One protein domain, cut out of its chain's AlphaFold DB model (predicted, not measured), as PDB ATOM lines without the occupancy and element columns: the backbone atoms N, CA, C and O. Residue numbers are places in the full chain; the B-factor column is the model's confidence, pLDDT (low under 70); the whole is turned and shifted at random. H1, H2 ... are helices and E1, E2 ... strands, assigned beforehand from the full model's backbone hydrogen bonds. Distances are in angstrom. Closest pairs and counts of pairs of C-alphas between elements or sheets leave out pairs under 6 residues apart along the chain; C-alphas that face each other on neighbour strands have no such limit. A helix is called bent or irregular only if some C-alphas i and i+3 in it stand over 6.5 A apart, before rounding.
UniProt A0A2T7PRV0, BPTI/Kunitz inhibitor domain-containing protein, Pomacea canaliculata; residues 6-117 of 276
ATOM      1  N   LEU A   6     183.184 233.041 208.624       47.47
ATOM      2  CA  LEU A   6     182.998 232.996 207.176       47.47
ATOM      3  C   LEU A   6     183.253 234.337 206.472       47.47
ATOM      4  O   LEU A   6     183.575 234.349 205.288       47.47
ATOM      5  N   LEU A   7     183.185 235.457 207.197       44.28
ATOM      6  CA  LEU A   7     183.589 236.779 206.711       44.28
ATOM      7  C   LEU A   7     185.113 236.930 206.572       44.28
ATOM      8  O   LEU A   7     185.562 237.912 206.003       44.28
ATOM      9  N   GLN A   8     185.923 236.009 207.100       45.38
ATOM     10  CA  GLN A   8     187.386 236.163 207.134       45.38
ATOM     11  C   GLN A   8     188.111 235.427 206.007       45.38
ATOM     12  O   GLN A   8     189.257 235.748 205.712       45.38
ATOM     13  N   VAL A   9     187.435 234.506 205.313       48.16
ATOM     14  CA  VAL A   9     187.939 233.943 204.046       48.16
ATOM     15  C   VAL A   9     187.941 235.019 202.942       48.16
ATOM     16  O   VAL A   9     188.759 234.981 202.024       48.16
ATOM     17  N   ALA A  10     187.057 236.016 203.077       44.47
ATOM     18  CA  ALA A  10     186.895 237.167 202.191       44.47
ATOM     19  C   ALA A  10     188.086 238.134 202.173       44.47
ATOM     20  O   ALA A  10     188.385 238.730 201.141       44.47
ATOM     21  N   SER A  11     188.743 238.288 203.320       48.81
ATOM     22  CA  SER A  11     189.892 239.168 203.512       48.81
ATOM     23  C   SER A  11     191.120 238.284 203.609       48.81
ATOM     24  O   SER A  11     191.579 237.944 204.698       48.81
ATOM     25  N   SER A  12     191.592 237.806 202.461       56.94
ATOM     26  CA  SER A  12     192.719 236.882 202.371       56.94
ATOM     27  C   SER A  12     194.005 237.573 202.849       56.94
ATOM     28  O   SER A  12     194.787 238.070 202.045       56.94
ATOM     29  N   ASN A  13     194.244 237.610 204.162       67.69
ATOM     30  CA  ASN A  13     195.557 237.908 204.735       67.69
ATOM     31  C   ASN A  13     196.460 236.697 204.474       67.69
ATOM     32  O   ASN A  13     196.720 235.883 205.363       67.69
ATOM     33  N   LEU A  14     196.841 236.539 203.207       77.50
ATOM     34  CA  LEU A  14     197.787 235.538 202.753       77.50
ATOM     35  C   LEU A  14     199.187 236.039 203.070       77.50
ATOM     36  O   LEU A  14     199.631 237.061 202.550       77.50
ATOM     37  N   VAL A  15     199.873 235.302 203.931       80.56
ATOM     38  CA  VAL A  15     201.274 235.541 204.260       80.56
ATOM     39  C   VAL A  15     202.138 234.646 203.375       80.56
ATOM     40  O   VAL A  15     201.857 233.455 203.228       80.56
ATOM     41  N   TYR A  16     203.194 235.218 202.801       80.44
ATOM     42  CA  TYR A  16     204.151 234.537 201.924       80.44
ATOM     43  C   TYR A  16     205.573 234.603 202.511       80.44
ATOM     44  O   TYR A  16     205.831 235.317 203.477       80.44
ATOM     45  N   GLY A  17     206.519 233.890 201.894       73.25
ATOM     46  CA  GLY A  17     207.949 234.004 202.207       73.25
ATOM     47  C   GLY A  17     208.351 233.378 203.546       73.25
ATOM     48  O   GLY A  17     207.744 232.403 203.986       73.25
ATOM     49  N   GLN A  18     209.378 233.940 204.194       74.62
ATOM     50  CA  GLN A  18     209.986 233.375 205.412       74.62
ATOM     51  C   GLN A  18     208.988 233.191 206.560       74.62
ATOM     52  O   GLN A  18     209.069 232.220 207.308       74.62
ATOM     53  N   GLU A  19     208.008 234.088 206.672       72.44
ATOM     54  CA  GLU A  19     206.971 234.002 207.700       72.44
ATOM     55  C   GLU A  19     205.999 232.830 207.448       72.44
ATOM     56  O   GLU A  19     205.468 232.231 208.384       72.44
ATOM     57  N   ALA A  20     205.804 232.450 206.184       80.88
ATOM     58  CA  ALA A  20     205.007 231.292 205.789       80.88
ATOM     59  C   ALA A  20     205.811 229.981 205.786       80.88
ATOM     60  O   ALA A  20     205.227 228.901 205.902       80.88
ATOM     61  N   ASP A  21     207.140 230.052 205.672       80.00
ATOM     62  CA  ASP A  21     207.993 228.892 205.418       80.00
ATOM     63  C   ASP A  21     207.875 227.811 206.491       80.00
ATOM     64  O   ASP A  21     207.859 226.637 206.143       80.00
ATOM     65  N   GLN A  22     207.727 228.156 207.775       85.44
ATOM     66  CA  GLN A  22     207.626 227.138 208.827       85.44
ATOM     67  C   GLN A  22     206.372 226.257 208.691       85.44
ATOM     68  O   GLN A  22     206.466 225.048 208.879       85.44
ATOM     69  N   LEU A  23     205.223 226.844 208.339       86.50
ATOM     70  CA  LEU A  23     203.959 226.122 208.118       86.50
ATOM     71  C   LEU A  23     203.900 225.484 206.723       86.50
ATOM     72  O   LEU A  23     203.280 224.441 206.534       86.50
ATOM     73  N   CYS A  24     204.566 226.095 205.746       89.62
ATOM     74  CA  CYS A  24     204.634 225.601 204.378       89.62
ATOM     75  C   CYS A  24     205.725 224.543 204.146       89.62
ATOM     76  O   CYS A  24     205.726 223.929 203.080       89.62
ATOM     77  N   LYS A  25     206.642 224.310 205.098       86.50
ATOM     78  CA  LYS A  25     207.776 223.367 204.979       86.50
ATOM     79  C   LYS A  25     207.348 221.996 204.456       86.50
ATOM     80  O   LYS A  25     207.893 221.536 203.454       86.50
ATOM     81  N   ASP A  26     206.328 221.406 205.070       81.50
ATOM     82  CA  ASP A  26     205.815 220.089 204.671       81.50
ATOM     83  C   ASP A  26     204.774 220.187 203.549       81.50
ATOM     84  O   ASP A  26     204.641 219.289 202.717       81.50
ATOM     85  N   TYR A  27     204.075 221.321 203.469       80.06
ATOM     86  CA  TYR A  27     202.975 221.534 202.530       80.06
ATOM     87  C   TYR A  27     203.437 221.821 201.091       80.06
ATOM     88  O   TYR A  27     202.696 221.578 200.138       80.06
ATOM     89  N   LYS A  28     204.691 222.267 200.903       77.12
ATOM     90  CA  LYS A  28     205.308 222.503 199.582       77.12
ATOM     91  C   LYS A  28     205.325 221.258 198.684       77.12
ATOM     92  O   LYS A  28     205.272 221.408 197.471       77.12
ATOM     93  N   LYS A  29     205.381 220.045 199.252       81.00
ATOM     94  CA  LYS A  29     205.395 218.784 198.480       81.00
ATOM     95  C   LYS A  29     204.005 218.335 198.020       81.00
ATOM     96  O   LYS A  29     203.899 217.601 197.044       81.00
ATOM     97  N   THR A  30     202.962 218.768 198.724       86.25
ATOM     98  CA  THR A  30     201.558 218.442 198.423       86.25
ATOM     99  C   THR A  30     200.952 219.425 197.425       86.25
ATOM    100  O   THR A  30     199.972 219.116 196.749       86.25
ATOM    101  N   CYS A  31     201.525 220.624 197.335       85.94
ATOM    102  CA  CYS A  31     201.019 221.674 196.472       85.94
ATOM    103  C   CYS A  31     201.235 221.346 194.984       85.94
ATOM    104  O   CYS A  31     202.315 220.868 194.624       85.94
ATOM    105  N   PRO A  32     200.247 221.610 194.104       86.62
ATOM    106  CA  PRO A  32     200.444 221.529 192.658       86.62
ATOM    107  C   PRO A  32     201.650 222.359 192.201       86.62
ATOM    108  O   PRO A  32     201.947 223.396 192.792       86.62
ATOM    109  N   ARG A  33     202.343 221.912 191.144       82.75
ATOM    110  CA  ARG A  33     203.599 222.535 190.673       82.75
ATOM    111  C   ARG A  33     203.431 223.989 190.214       82.75
ATOM    112  O   ARG A  33     204.392 224.745 190.245       82.75
ATOM    113  N   ASP A  34     202.233 224.353 189.780       82.75
ATOM    114  CA  ASP A  34     201.815 225.683 189.329       82.75
ATOM    115  C   ASP A  34     201.366 226.607 190.478       82.75
ATOM    116  O   ASP A  34     201.050 227.777 190.256       82.75
ATOM    117  N   LYS A  35     201.346 226.104 191.717       86.56
ATOM    118  CA  LYS A  35     200.893 226.838 192.900       86.56
ATOM    119  C   LYS A  35     202.013 227.022 193.908       86.56
ATOM    120  O   LYS A  35     202.957 226.242 194.003       86.56
ATOM    121  N   VAL A  36     201.872 228.066 194.710       88.06
ATOM    122  CA  VAL A  36     202.755 228.355 195.836       88.06
ATOM    123  C   VAL A  36     201.998 228.172 197.138       88.06
ATOM    124  O   VAL A  36     200.801 228.448 197.236       88.06
ATOM    125  N   CYS A  37     202.709 227.693 198.153       89.31
ATOM    126  CA  CYS A  37     202.158 227.648 199.495       89.31
ATOM    127  C   CYS A  37     202.168 229.055 200.104       89.31
ATOM    128  O   CYS A  37     203.198 229.732 200.102       89.31
ATOM    129  N   ALA A  38     201.027 229.462 200.642       89.12
ATOM    130  CA  ALA A  38     200.852 230.653 201.458       89.12
ATOM    131  C   ALA A  38     200.198 230.260 202.784       89.12
ATOM    132  O   ALA A  38     199.605 229.189 202.899       89.12
ATOM    133  N   VAL A  39     200.285 231.119 203.793       88.06
ATOM    134  CA  VAL A  39     199.589 230.910 205.065       88.06
ATOM    135  C   VAL A  39     198.350 231.789 205.100       88.06
ATOM    136  O   VAL A  39     198.456 233.014 205.113       88.06
ATOM    137  N   GLN A  40     197.180 231.157 205.138       84.88
ATOM    138  CA  GLN A  40     195.922 231.838 205.408       84.88
ATOM    139  C   GLN A  40     195.761 231.983 206.920       84.88
ATOM    140  O   GLN A  40     195.957 231.024 207.670       84.88
ATOM    141  N   THR A  41     195.379 233.181 207.359       81.81
ATOM    142  CA  THR A  41     195.064 233.457 208.766       81.81
ATOM    143  C   THR A  41     193.569 233.722 208.920       81.81
ATOM    144  O   THR A  41     193.016 234.571 208.221       81.81
ATOM    145  N   LEU A  42     192.909 233.005 209.832       75.88
ATOM    146  CA  LEU A  42     191.537 233.277 210.268       75.88
ATOM    147  C   LEU A  42     191.582 233.939 211.641       75.88
ATOM    148  O   LEU A  42     192.056 233.350 212.607       75.88
ATOM    149  N   MET A  43     191.104 235.175 211.735       69.31
ATOM    150  CA  MET A  43     191.218 235.983 212.953       69.31
ATOM    151  C   MET A  43     190.265 235.541 214.083       69.31
ATOM    152  O   MET A  43     190.464 235.935 215.227       69.31
ATOM    153  N   TRP A  44     189.254 234.711 213.802       65.38
ATOM    154  CA  TRP A  44     188.301 234.155 214.772       65.38
ATOM    155  C   TRP A  44     188.312 232.618 214.735       65.38
ATOM    156  O   TRP A  44     188.351 232.055 213.641       65.38
ATOM    157  N   PRO A  45     188.205 231.904 215.873       60.84
ATOM    158  CA  PRO A  45     188.171 232.389 217.259       60.84
ATOM    159  C   PRO A  45     189.545 232.808 217.822       60.84
ATOM    160  O   PRO A  45     189.588 233.578 218.774       60.84
ATOM    161  N   THR A  46     190.659 232.360 217.232       71.62
ATOM    162  CA  THR A  46     192.033 232.697 217.662       71.62
ATOM    163  C   THR A  46     193.014 232.567 216.492       71.62
ATOM    164  O   THR A  46     193.489 231.459 216.274       71.62
ATOM    165  N   ASN A  47     193.309 233.648 215.750       73.81
ATOM    166  CA  ASN A  47     194.361 233.746 214.703       73.81
ATOM    167  C   ASN A  47     194.886 232.394 214.170       73.81
ATOM    168  O   ASN A  47     196.053 232.042 214.348       73.81
ATOM    169  N   ILE A  48     193.997 231.607 213.561       82.62
ATOM    170  CA  ILE A  48     194.296 230.248 213.127       82.62
ATOM    171  C   ILE A  48     195.057 230.369 211.819       82.62
ATOM    172  O   ILE A  48     194.522 230.881 210.836       82.62
ATOM    173  N   ARG A  49     196.306 229.907 211.816       86.31
ATOM    174  CA  ARG A  49     197.197 229.934 210.655       86.31
ATOM    175  C   ARG A  49     197.290 228.540 210.056       86.31
ATOM    176  O   ARG A  49     197.606 227.592 210.770       86.31
ATOM    177  N   PHE A  50     197.043 228.409 208.760       87.00
ATOM    178  CA  PHE A  50     197.177 227.133 208.057       87.00
ATOM    179  C   PHE A  50     197.713 227.328 206.638       87.00
ATOM    180  O   PHE A  50     197.460 228.367 206.019       87.00
ATOM    181  N   PRO A  51     198.475 226.349 206.119       89.12
ATOM    182  CA  PRO A  51     198.998 226.414 204.767       89.12
ATOM    183  C   PRO A  51     197.882 226.201 203.736       89.12
ATOM    184  O   PRO A  51     197.000 225.359 203.907       89.12
ATOM    185  N   VAL A  52     197.934 226.968 202.652       87.69
ATOM    186  CA  VAL A  52     197.026 226.895 201.504       87.69
ATOM    187  C   VAL A  52     197.816 226.989 200.203       87.69
ATOM    188  O   VAL A  52     198.846 227.657 200.136       87.69
ATOM    189  N   CYS A  53     197.320 226.337 199.153       88.25
ATOM    190  CA  CYS A  53     197.882 226.429 197.807       88.25
ATOM    191  C   CYS A  53     197.181 227.519 197.003       88.25
ATOM    192  O   CYS A  53     195.992 227.402 196.701       88.25
ATOM    193  N   VAL A  54     197.928 228.552 196.629       86.75
ATOM    194  CA  VAL A  54     197.438 229.704 195.865       86.75
ATOM    195  C   VAL A  54     198.253 229.882 194.590       86.75
ATOM    196  O   VAL A  54     199.378 229.396 194.486       86.75
ATOM    197  N   HIS A  55     197.690 230.565 193.600       84.06
ATOM    198  CA  HIS A  55     198.436 230.921 192.400       84.06
ATOM    199  C   HIS A  55     199.498 231.965 192.752       84.06
ATOM    200  O   HIS A  55     199.241 232.908 193.502       84.06
ATOM    201  N   GLN A  56     200.704 231.797 192.207       73.19
ATOM    202  CA  GLN A  56     201.813 232.728 192.436       73.19
ATOM    203  C   GLN A  56     201.529 234.122 191.856       73.19
ATOM    204  O   GLN A  56     202.080 235.120 192.320       73.19
ATOM    205  N   ARG A  57     200.667 234.189 190.838       75.62
ATOM    206  CA  ARG A  57     200.145 235.416 190.238       75.62
ATOM    207  C   ARG A  57     198.629 235.296 190.129       75.62
ATOM    208  O   ARG A  57     198.102 234.198 190.001       75.62
ATOM    209  N   VAL A  58     197.934 236.426 190.197       72.44
ATOM    210  CA  VAL A  58     196.487 236.452 189.965       72.44
ATOM    211  C   VAL A  58     196.237 236.214 188.478       72.44
ATOM    212  O   VAL A  58     196.621 237.042 187.652       72.44
ATOM    213  N   GLU A  59     195.608 235.087 188.149       70.69
ATOM    214  CA  GLU A  59     195.221 234.763 186.775       70.69
ATOM    215  C   GLU A  59     194.212 235.789 186.232       70.69
ATOM    216  O   GLU A  59     193.361 236.300 186.976       70.69
ATOM    217  N   PRO A  60     194.272 236.125 184.932       75.31
ATOM    218  CA  PRO A  60     193.409 237.144 184.366       75.31
ATOM    219  C   PRO A  60     191.968 236.625 184.282       75.31
ATOM    220  O   PRO A  60     191.639 235.792 183.441       75.31
ATOM    221  N   VAL A  61     191.079 237.173 185.106       83.00
ATOM    222  CA  VAL A  61     189.652 236.810 185.155       83.00
ATOM    223  C   VAL A  61     188.843 237.363 183.975       83.00
ATOM    224  O   VAL A  61     189.276 238.274 183.268       83.00
ATOM    225  N   ARG A  62     187.648 236.802 183.740       81.94
ATOM    226  CA  ARG A  62     186.719 237.241 182.675       81.94
ATOM    227  C   ARG A  62     186.037 238.587 182.948       81.94
ATOM    228  O   ARG A  62     185.713 239.296 182.003       81.94
ATOM    229  N   SER A  63     185.811 238.941 184.214       87.81
ATOM    230  CA  SER A  63     185.053 240.135 184.610       87.81
ATOM    231  C   SER A  63     185.709 240.861 185.782       87.81
ATOM    232  O   SER A  63     186.208 240.227 186.711       87.81
ATOM    233  N   ARG A  64     185.639 242.202 185.786       88.19
ATOM    234  CA  ARG A  64     186.069 243.052 186.918       88.19
ATOM    235  C   ARG A  64     185.284 242.780 188.204       88.19
ATOM    236  O   ARG A  64     185.754 243.118 189.282       88.19
ATOM    237  N   ALA A  65     184.096 242.184 188.110       90.12
ATOM    238  CA  ALA A  65     183.363 241.727 189.286       90.12
ATOM    239  C   ALA A  65     184.202 240.725 190.095       90.12
ATOM    240  O   ALA A  65     184.317 240.847 191.307       90.12
ATOM    241  N   CYS A  66     184.874 239.803 189.410       92.25
ATOM    242  CA  CYS A  66     185.601 238.688 190.010       92.25
ATOM    243  C   CYS A  66     186.885 239.105 190.739       92.25
ATOM    244  O   CYS A  66     187.445 238.304 191.475       92.25
ATOM    245  N   THR A  67     187.364 240.339 190.547       89.75
ATOM    246  CA  THR A  67     188.545 240.861 191.253       89.75
ATOM    247  C   THR A  67     188.204 241.558 192.567       89.75
ATOM    248  O   THR A  67     189.108 241.970 193.287       89.75
ATOM    249  N   GLN A  68     186.921 241.749 192.874       90.31
ATOM    250  CA  GLN A  68     186.496 242.423 194.099       90.31
ATOM    251  C   GLN A  68     186.531 241.439 195.273       90.31
ATOM    252  O   GLN A  68     186.159 240.280 195.112       90.31
ATOM    253  N   ALA A  69     186.920 241.884 196.469       89.19
ATOM    254  CA  ALA A  69     186.708 241.091 197.683       89.19
ATOM    255  C   ALA A  69     185.199 240.860 197.884       89.19
ATOM    256  O   ALA A  69     184.418 241.745 197.528       89.19
ATOM    257  N   PRO A  70     184.738 239.724 198.425       89.12
ATOM    258  CA  PRO A  70     183.307 239.531 198.621       89.12
ATOM    259  C   PRO A  70     182.789 240.513 199.673       89.12
ATOM    260  O   PRO A  70     183.475 240.806 200.652       89.12
ATOM    261  N   SER A  71     181.577 241.029 199.456       92.12
ATOM    262  CA  SER A  71     180.926 241.987 200.358       92.12
ATOM    263  C   SER A  71     179.826 241.304 201.174       92.12
ATOM    264  O   SER A  71     178.766 240.980 200.624       92.12
ATOM    265  N   PRO A  72     180.031 241.095 202.484       88.50
ATOM    266  CA  PRO A  72     179.040 240.492 203.375       88.50
ATOM    267  C   PRO A  72     177.876 241.440 203.666       88.50
ATOM    268  O   PRO A  72     176.771 240.979 203.930       88.50
ATOM    269  N   GLY A  73     178.102 242.751 203.560       90.00
ATOM    270  CA  GLY A  73     177.097 243.764 203.858       90.00
ATOM    271  C   GLY A  73     176.822 243.952 205.352       90.00
ATOM    272  O   GLY A  73     177.337 243.225 206.198       90.00
ATOM    273  N   GLY A  74     176.010 244.963 205.671       89.00
ATOM    274  CA  GLY A  74     175.684 245.343 207.054       89.00
ATOM    275  C   GLY A  74     174.410 244.708 207.620       89.00
ATOM    276  O   GLY A  74     174.082 244.935 208.782       89.00
ATOM    277  N   CYS A  75     173.671 243.943 206.817       93.81
ATOM    278  CA  CYS A  75     172.431 243.306 207.257       93.81
ATOM    279  C   CYS A  75     172.694 242.001 208.031       93.81
ATOM    280  O   CYS A  75     173.724 241.357 207.856       93.81
ATOM    281  N   GLY A  76     171.751 241.602 208.892       89.25
ATOM    282  CA  GLY A  76     171.891 240.455 209.804       89.25
ATOM    283  C   GLY A  76     171.515 239.083 209.227       89.25
ATOM    284  O   GLY A  76     171.372 238.127 209.986       89.25
ATOM    285  N   GLY A  77     171.303 238.974 207.914       91.56
ATOM    286  CA  GLY A  77     170.982 237.708 207.257       91.56
ATOM    287  C   GLY A  77     172.147 236.715 207.266       91.56
ATOM    288  O   GLY A  77     173.314 237.080 207.376       91.56
ATOM    289  N   GLN A  78     171.827 235.430 207.128       92.06
ATOM    290  CA  GLN A  78     172.806 234.339 207.045       92.06
ATOM    291  C   GLN A  78     172.649 233.606 205.708       92.06
ATOM    292  O   GLN A  78     172.323 232.423 205.653       92.06
ATOM    293  N   LEU A  79     172.801 234.339 204.601       91.88
ATOM    294  CA  LEU A  79     172.571 233.805 203.260       91.88
ATOM    295  C   LEU A  79     173.879 233.269 202.681       91.88
ATOM    296  O   LEU A  79     174.829 234.023 202.490       91.88
ATOM    297  N   ARG A  80     173.928 231.977 202.350       93.38
ATOM    298  CA  ARG A  80     175.086 231.400 201.653       93.38
ATOM    299  C   ARG A  80     175.156 231.944 200.227       93.38
ATOM    300  O   ARG A  80     174.186 231.826 199.478       93.38
ATOM    301  N   ARG A  81     176.301 232.513 199.858       95.25
ATOM    302  CA  ARG A  81     176.604 233.013 198.509       95.25
ATOM    303  C   ARG A  81     177.978 232.562 198.067       95.25
ATOM    304  O   ARG A  81     178.784 232.151 198.894       95.25
ATOM    305  N   TRP A  82     178.224 232.633 196.771       95.12
ATOM    306  CA  TRP A  82     179.491 232.289 196.146       95.12
ATOM    307  C   TRP A  82     180.210 233.547 195.684       95.12
ATOM    308  O   TRP A  82     179.584 234.515 195.264       95.12
ATOM    309  N   PHE A  83     181.529 233.530 195.771       94.06
ATOM    310  CA  PHE A  83     182.398 234.576 195.262       94.06
ATOM    311  C   PHE A  83     183.635 233.940 194.645       94.06
ATOM    312  O   PHE A  83     184.039 232.833 195.012       94.06
ATOM    313  N   TYR A  84     184.257 234.650 193.719       91.94
ATOM    314  CA  TYR A  84     185.511 234.236 193.128       91.94
ATOM    315  C   TYR A  84     186.687 234.718 193.971       91.94
ATOM    316  O   TYR A  84     186.843 235.919 194.198       91.94
ATOM    317  N   ASN A  85     187.527 233.785 194.417       88.69
ATOM    318  CA  ASN A  85     188.785 234.090 195.079       88.69
ATOM    319  C   ASN A  85     189.917 234.071 194.045       88.69
ATOM    320  O   ASN A  85     190.326 233.010 193.572       88.69
ATOM    321  N   VAL A  86     190.450 235.252 193.733       85.94
ATOM    322  CA  VAL A  86     191.517 235.441 192.737       85.94
ATOM    323  C   VAL A  86     192.836 234.758 193.093       85.94
ATOM    324  O   VAL A  86     193.566 234.342 192.199       85.94
ATOM    325  N   HIS A  87     193.144 234.603 194.381       83.50
ATOM    326  CA  HIS A  87     194.375 233.950 194.824       83.50
ATOM    327  C   HIS A  87     194.262 232.433 194.695       83.50
ATOM    328  O   HIS A  87     195.171 231.761 194.213       83.50
ATOM    329  N   MET A  88     193.111 231.876 195.069       84.25
ATOM    330  CA  MET A  88     192.835 230.451 194.890       84.25
ATOM    331  C   MET A  88     192.516 230.095 193.434       84.25
ATOM    332  O   MET A  88     192.591 228.921 193.069       84.25
ATOM    333  N   GLY A  89     192.170 231.094 192.617       86.00
ATOM    334  CA  GLY A  89     191.672 230.934 191.253       86.00
ATOM    335  C   GLY A  89     190.371 230.131 191.186       86.00
ATOM    336  O   GLY A  89     190.119 229.454 190.194       86.00
ATOM    337  N   ALA A  90     189.572 230.153 192.255       86.94
ATOM    338  CA  ALA A  90     188.431 229.263 192.441       86.94
ATOM    339  C   ALA A  90     187.263 229.974 193.128       86.94
ATOM    340  O   ALA A  90     187.448 230.932 193.882       86.94
ATOM    341  N   CYS A  91     186.053 229.468 192.893       91.25
ATOM    342  CA  CYS A  91     184.858 229.927 193.585       91.25
ATOM    343  C   CYS A  91     184.771 229.313 194.984       91.25
ATOM    344  O   CYS A  91     184.872 228.099 195.158       91.25
ATOM    345  N   ALA A  92     184.560 230.166 195.980       90.38
ATOM    346  CA  ALA A  92     184.350 229.795 197.370       90.38
ATOM    347  C   ALA A  92     183.030 230.390 197.863       90.38
ATOM    348  O   ALA A  92     182.491 231.323 197.268       90.38
ATOM    349  N   TRP A  93     182.493 229.847 198.948       91.50
ATOM    350  CA  TRP A  93     181.267 230.361 199.540       91.50
ATOM    351  C   TRP A  93     181.568 231.299 200.716       91.50
ATOM    352  O   TRP A  93     182.597 231.180 201.378       91.50
ATOM    353  N   PHE A  94     180.658 232.232 200.976       88.75
ATOM    354  CA  PHE A  94     180.691 233.146 202.114       88.75
ATOM    355  C   PHE A  94     179.274 233.418 202.632       88.75
ATOM    356  O   PHE A  94     178.276 233.120 201.964       88.75
ATOM    357  N   THR A  95     179.184 233.981 203.836       89.50
ATOM    358  CA  THR A  95     177.915 234.448 204.404       89.50
ATOM    359  C   THR A  95     177.644 235.880 203.972       89.50
ATOM    360  O   THR A  95     178.422 236.786 204.266       89.50
ATOM    361  N   TYR A  96     176.496 236.083 203.341       91.81
ATOM    362  CA  TYR A  96     175.967 237.378 202.964       91.81
ATOM    363  C   TYR A  96     174.807 237.795 203.875       91.81
ATOM    364  O   TYR A  96     173.842 237.056 204.071       91.81
ATOM    365  N   GLY A  97     174.891 239.025 204.373       93.38
ATOM    366  CA  GLY A  97     173.940 239.661 205.276       93.38
ATOM    367  C   GLY A  97     172.580 239.981 204.659       93.38
ATOM    368  O   GLY A  97     171.628 240.245 205.387       93.38
ATOM    369  N   GLY A  98     172.458 239.963 203.329       93.06
ATOM    370  CA  GLY A  98     171.200 240.235 202.621       93.06
ATOM    371  C   GLY A  98     171.059 241.643 202.035       93.06
ATOM    372  O   GLY A  98     170.111 241.877 201.296       93.06
ATOM    373  N   CYS A  99     171.995 242.562 202.298       94.38
ATOM    374  CA  CYS A  99     172.038 243.884 201.657       94.38
ATOM    375  C   CYS A  99     173.480 244.345 201.391       94.38
ATOM    376  O   CYS A  99     174.412 243.800 201.970       94.38
ATOM    377  N   GLY A 100     173.688 245.315 200.491       93.75
ATOM    378  CA  GLY A 100     175.024 245.877 200.216       93.75
ATOM    379  C   GLY A 100     176.006 244.897 199.557       93.75
ATOM    380  O   GLY A 100     177.205 244.933 199.837       93.75
ATOM    381  N   ALA A 101     175.504 243.984 198.718       92.06
ATOM    382  CA  ALA A 101     176.373 243.115 197.928       92.06
ATOM    383  C   ALA A 101     177.098 243.940 196.864       92.06
ATOM    384  O   ALA A 101     176.532 244.873 196.299       92.06
ATOM    385  N   ASN A 102     178.326 243.543 196.559       94.94
ATOM    386  CA  ASN A 102     178.993 243.955 195.335       94.94
ATOM    387  C   ASN A 102     178.798 242.886 194.248       94.94
ATOM    388  O   ASN A 102     178.078 241.907 194.446       94.94
ATOM    389  N   SER A 103     179.434 243.068 193.092       95.81
ATOM    390  CA  SER A 103     179.245 242.169 191.948       95.81
ATOM    391  C   SER A 103     179.916 240.798 192.112       95.81
ATOM    392  O   SER A 103     179.605 239.897 191.341       95.81
ATOM    393  N   ASN A 104     180.806 240.609 193.096       95.44
ATOM    394  CA  ASN A 104     181.378 239.295 193.417       95.44
ATOM    395  C   ASN A 104     180.480 238.527 194.403       95.44
ATOM    396  O   ASN A 104     180.885 238.193 195.518       95.44
ATOM    397  N   ASN A 105     179.218 238.325 194.022       95.75
ATOM    398  CA  ASN A 105     178.198 237.678 194.844       95.75
ATOM    399  C   ASN A 105     177.239 236.901 193.938       95.75
ATOM    400  O   ASN A 105     176.385 237.479 193.268       95.75
ATOM    401  N   PHE A 106     177.394 235.584 193.926       96.50
ATOM    402  CA  PHE A 106     176.654 234.656 193.081       96.50
ATOM    403  C   PHE A 106     175.789 233.731 193.940       96.50
ATOM    404  O   PHE A 106     176.126 233.410 195.083       96.50
ATOM    405  N   LEU A 107     174.647 233.301 193.402       96.06
ATOM    406  CA  LEU A 107     173.735 232.410 194.121       96.06
ATOM    407  C   LEU A 107     174.234 230.961 194.110       96.06
ATOM    408  O   LEU A 107     174.148 230.270 195.126       96.06
ATOM    409  N   THR A 108     174.782 230.528 192.977       96.44
ATOM    410  CA  THR A 108     175.298 229.175 192.763       96.44
ATOM    411  C   THR A 108     176.801 229.193 192.494       96.44
ATOM    412  O   THR A 108     177.390 230.238 192.194       96.44
ATOM    413  N   ARG A 109     177.437 228.028 192.641       95.00
ATOM    414  CA  ARG A 109     178.860 227.863 192.346       95.00
ATOM    415  C   ARG A 109     179.097 227.978 190.846       95.00
ATOM    416  O   ARG A 109     180.038 228.640 190.425       95.00
ATOM    417  N   GLU A 110     178.218 227.366 190.069       95.19
ATOM    418  CA  GLU A 110     178.253 227.295 188.617       95.19
ATOM    419  C   GLU A 110     178.193 228.698 188.005       95.19
ATOM    420  O   GLU A 110     178.991 229.015 187.127       95.19
ATOM    421  N   ASP A 111     177.325 229.577 188.518       95.44
ATOM    422  CA  ASP A 111     177.248 230.971 188.061       95.44
ATOM    423  C   ASP A 111     178.565 231.717 188.299       95.44
ATOM    424  O   ASP A 111     179.040 232.450 187.427       95.44
ATOM    425  N   CYS A 112     179.185 231.508 189.464       95.25
ATOM    426  CA  CYS A 112     180.488 232.083 189.785       95.25
ATOM    427  C   CYS A 112     181.577 231.563 188.834       95.25
ATOM    428  O   CYS A 112     182.335 232.354 188.267       95.25
ATOM    429  N   GLU A 113     181.648 230.246 188.628       92.94
ATOM    430  CA  GLU A 113     182.668 229.619 187.784       92.94
ATOM    431  C   GLU A 113     182.519 230.064 186.326       92.94
ATOM    432  O   GLU A 113     183.489 230.525 185.724       92.94
ATOM    433  N   ASN A 114     181.296 230.043 185.789       92.31
ATOM    434  CA  ASN A 114     180.998 230.492 184.430       92.31
ATOM    435  C   ASN A 114     181.356 231.969 184.219       92.31
ATOM    436  O   ASN A 114     181.920 232.334 183.179       92.31
ATOM    437  N   THR A 115     181.075 232.809 185.217       93.00
ATOM    438  CA  THR A 115     181.338 234.251 185.146       93.00
ATOM    439  C   THR A 115     182.821 234.579 185.272       93.00
ATOM    440  O   THR A 115     183.288 235.506 184.611       93.00
ATOM    441  N   CYS A 116     183.571 233.860 186.110       92.25
ATOM    442  CA  CYS A 116     184.904 234.288 186.535       92.25
ATOM    443  C   CYS A 116     186.059 233.463 185.973       92.25
ATOM    444  O   CYS A 116     187.114 234.033 185.676       92.25
ATOM    445  N   ILE A 117     185.873 232.156 185.788       89.00
ATOM    446  CA  ILE A 117     186.925 231.257 185.315       89.00
ATOM    447  C   ILE A 117     186.967 231.311 183.792       89.00
ATOM    448  O   ILE A 117     185.979 231.038 183.113       89.00
TER     449      ILE A 117
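AT A GLANCE: This is residues 6 to 117 of the 276 residues of the protein "BPTI/Kunitz inhibitor domain-containing protein" of Pomacea canaliculata (UniProt A0A2T7PRV0). Two small lobes stand side by side in a flat shape, each built on a twisted two-stranded hairpin: E1 and E2 with the short helix H1 packed on them, then E3 and E4 with H3 packed on them and H2 beside E3. Residues 56 to 63 lead from the first lobe to H2, while residues 6 to 13 reach from E1 back toward the second lobe. The printed part has 112 residues, with three named helices and four named strands in the order H1 E1 E2 H2 E3 E4 H3; both two-stranded sheets, E1 - E2 and E3 - E4, are antiparallel. The class is mixed, helices and strands, with 49 residues, under half, in named elements. The whole is compact, with a radius of gyration of the C-alphas of 14.7 A, and spans 41 by 33 by 18 A.

IN THESE COORDINATES: Start at residues 6 to 17, which hold no named element, and find C-alpha 18 at (209.986, 233.375, 205.412), where H1 begins; it covers residues 18 to 24. H1 is irregular, but only just: C-alphas 19 and 22 are 7.0 A apart. E1 takes residues 35 to 42 over 20.8 A, and E2 residues 48 to 55 over 21.1 A, with a bend of 53 degrees at residue 51. Next come H2, residues 64 to 67, and E3, residues 79 to 85, which begins at C-alpha 79 at (172.571, 233.805, 203.260) and runs 18.2 A. E4, residues 90 to 96, also runs 18.2 A. H3, residues 109 to 116, ends at C-alpha 116 at (184.904, 234.288, 186.535).

HOW THE PARTS SIT: Look first at the hairpin E1 and E2, antiparallel at 149 degrees, where N 38 and O 52 are 2.9 A apart, within hydrogen-bond range. Residues 14 to 15 pair antiparallel with residues 39 to 40 of E1. The closest C-alphas of H1 and E1 are those of Ala 20 and Val 39, at 5.5 A. The hairpin E3 and E4 is antiparallel at 147 degrees, with N 83 and O 92 at 2.8 A. E1 and E2 are each apart from E3 and E4. The closest C-alphas of E4 and H3 are those of Cys 91 and Cys 112, at 6.2 A; those of H2 and E3 are Cys 66 and Tyr 84, at 5.4 A. H2 and H3 are close but not clearly touching, with Cys 66 and Cys 116 closest at 5.6 A between C-alphas. In H3 every O i to N i+4 pair is within hydrogen-bond range; in H1 1 of 3 is, beside 3 of 4 O i to N i+3 pairs, and H2 is too short for an O i to N i+4 pair.

THE WHOLE: The C-alphas of Lys 29 and Cys 75, the two farthest apart, are 42.0 A apart. The printed part has no cut; the links H2 to E3 and E4 to H3 are long. The mean pLDDT of the printed part is 84.0, and residues 6 to 13 and 43 to 45 are under 70.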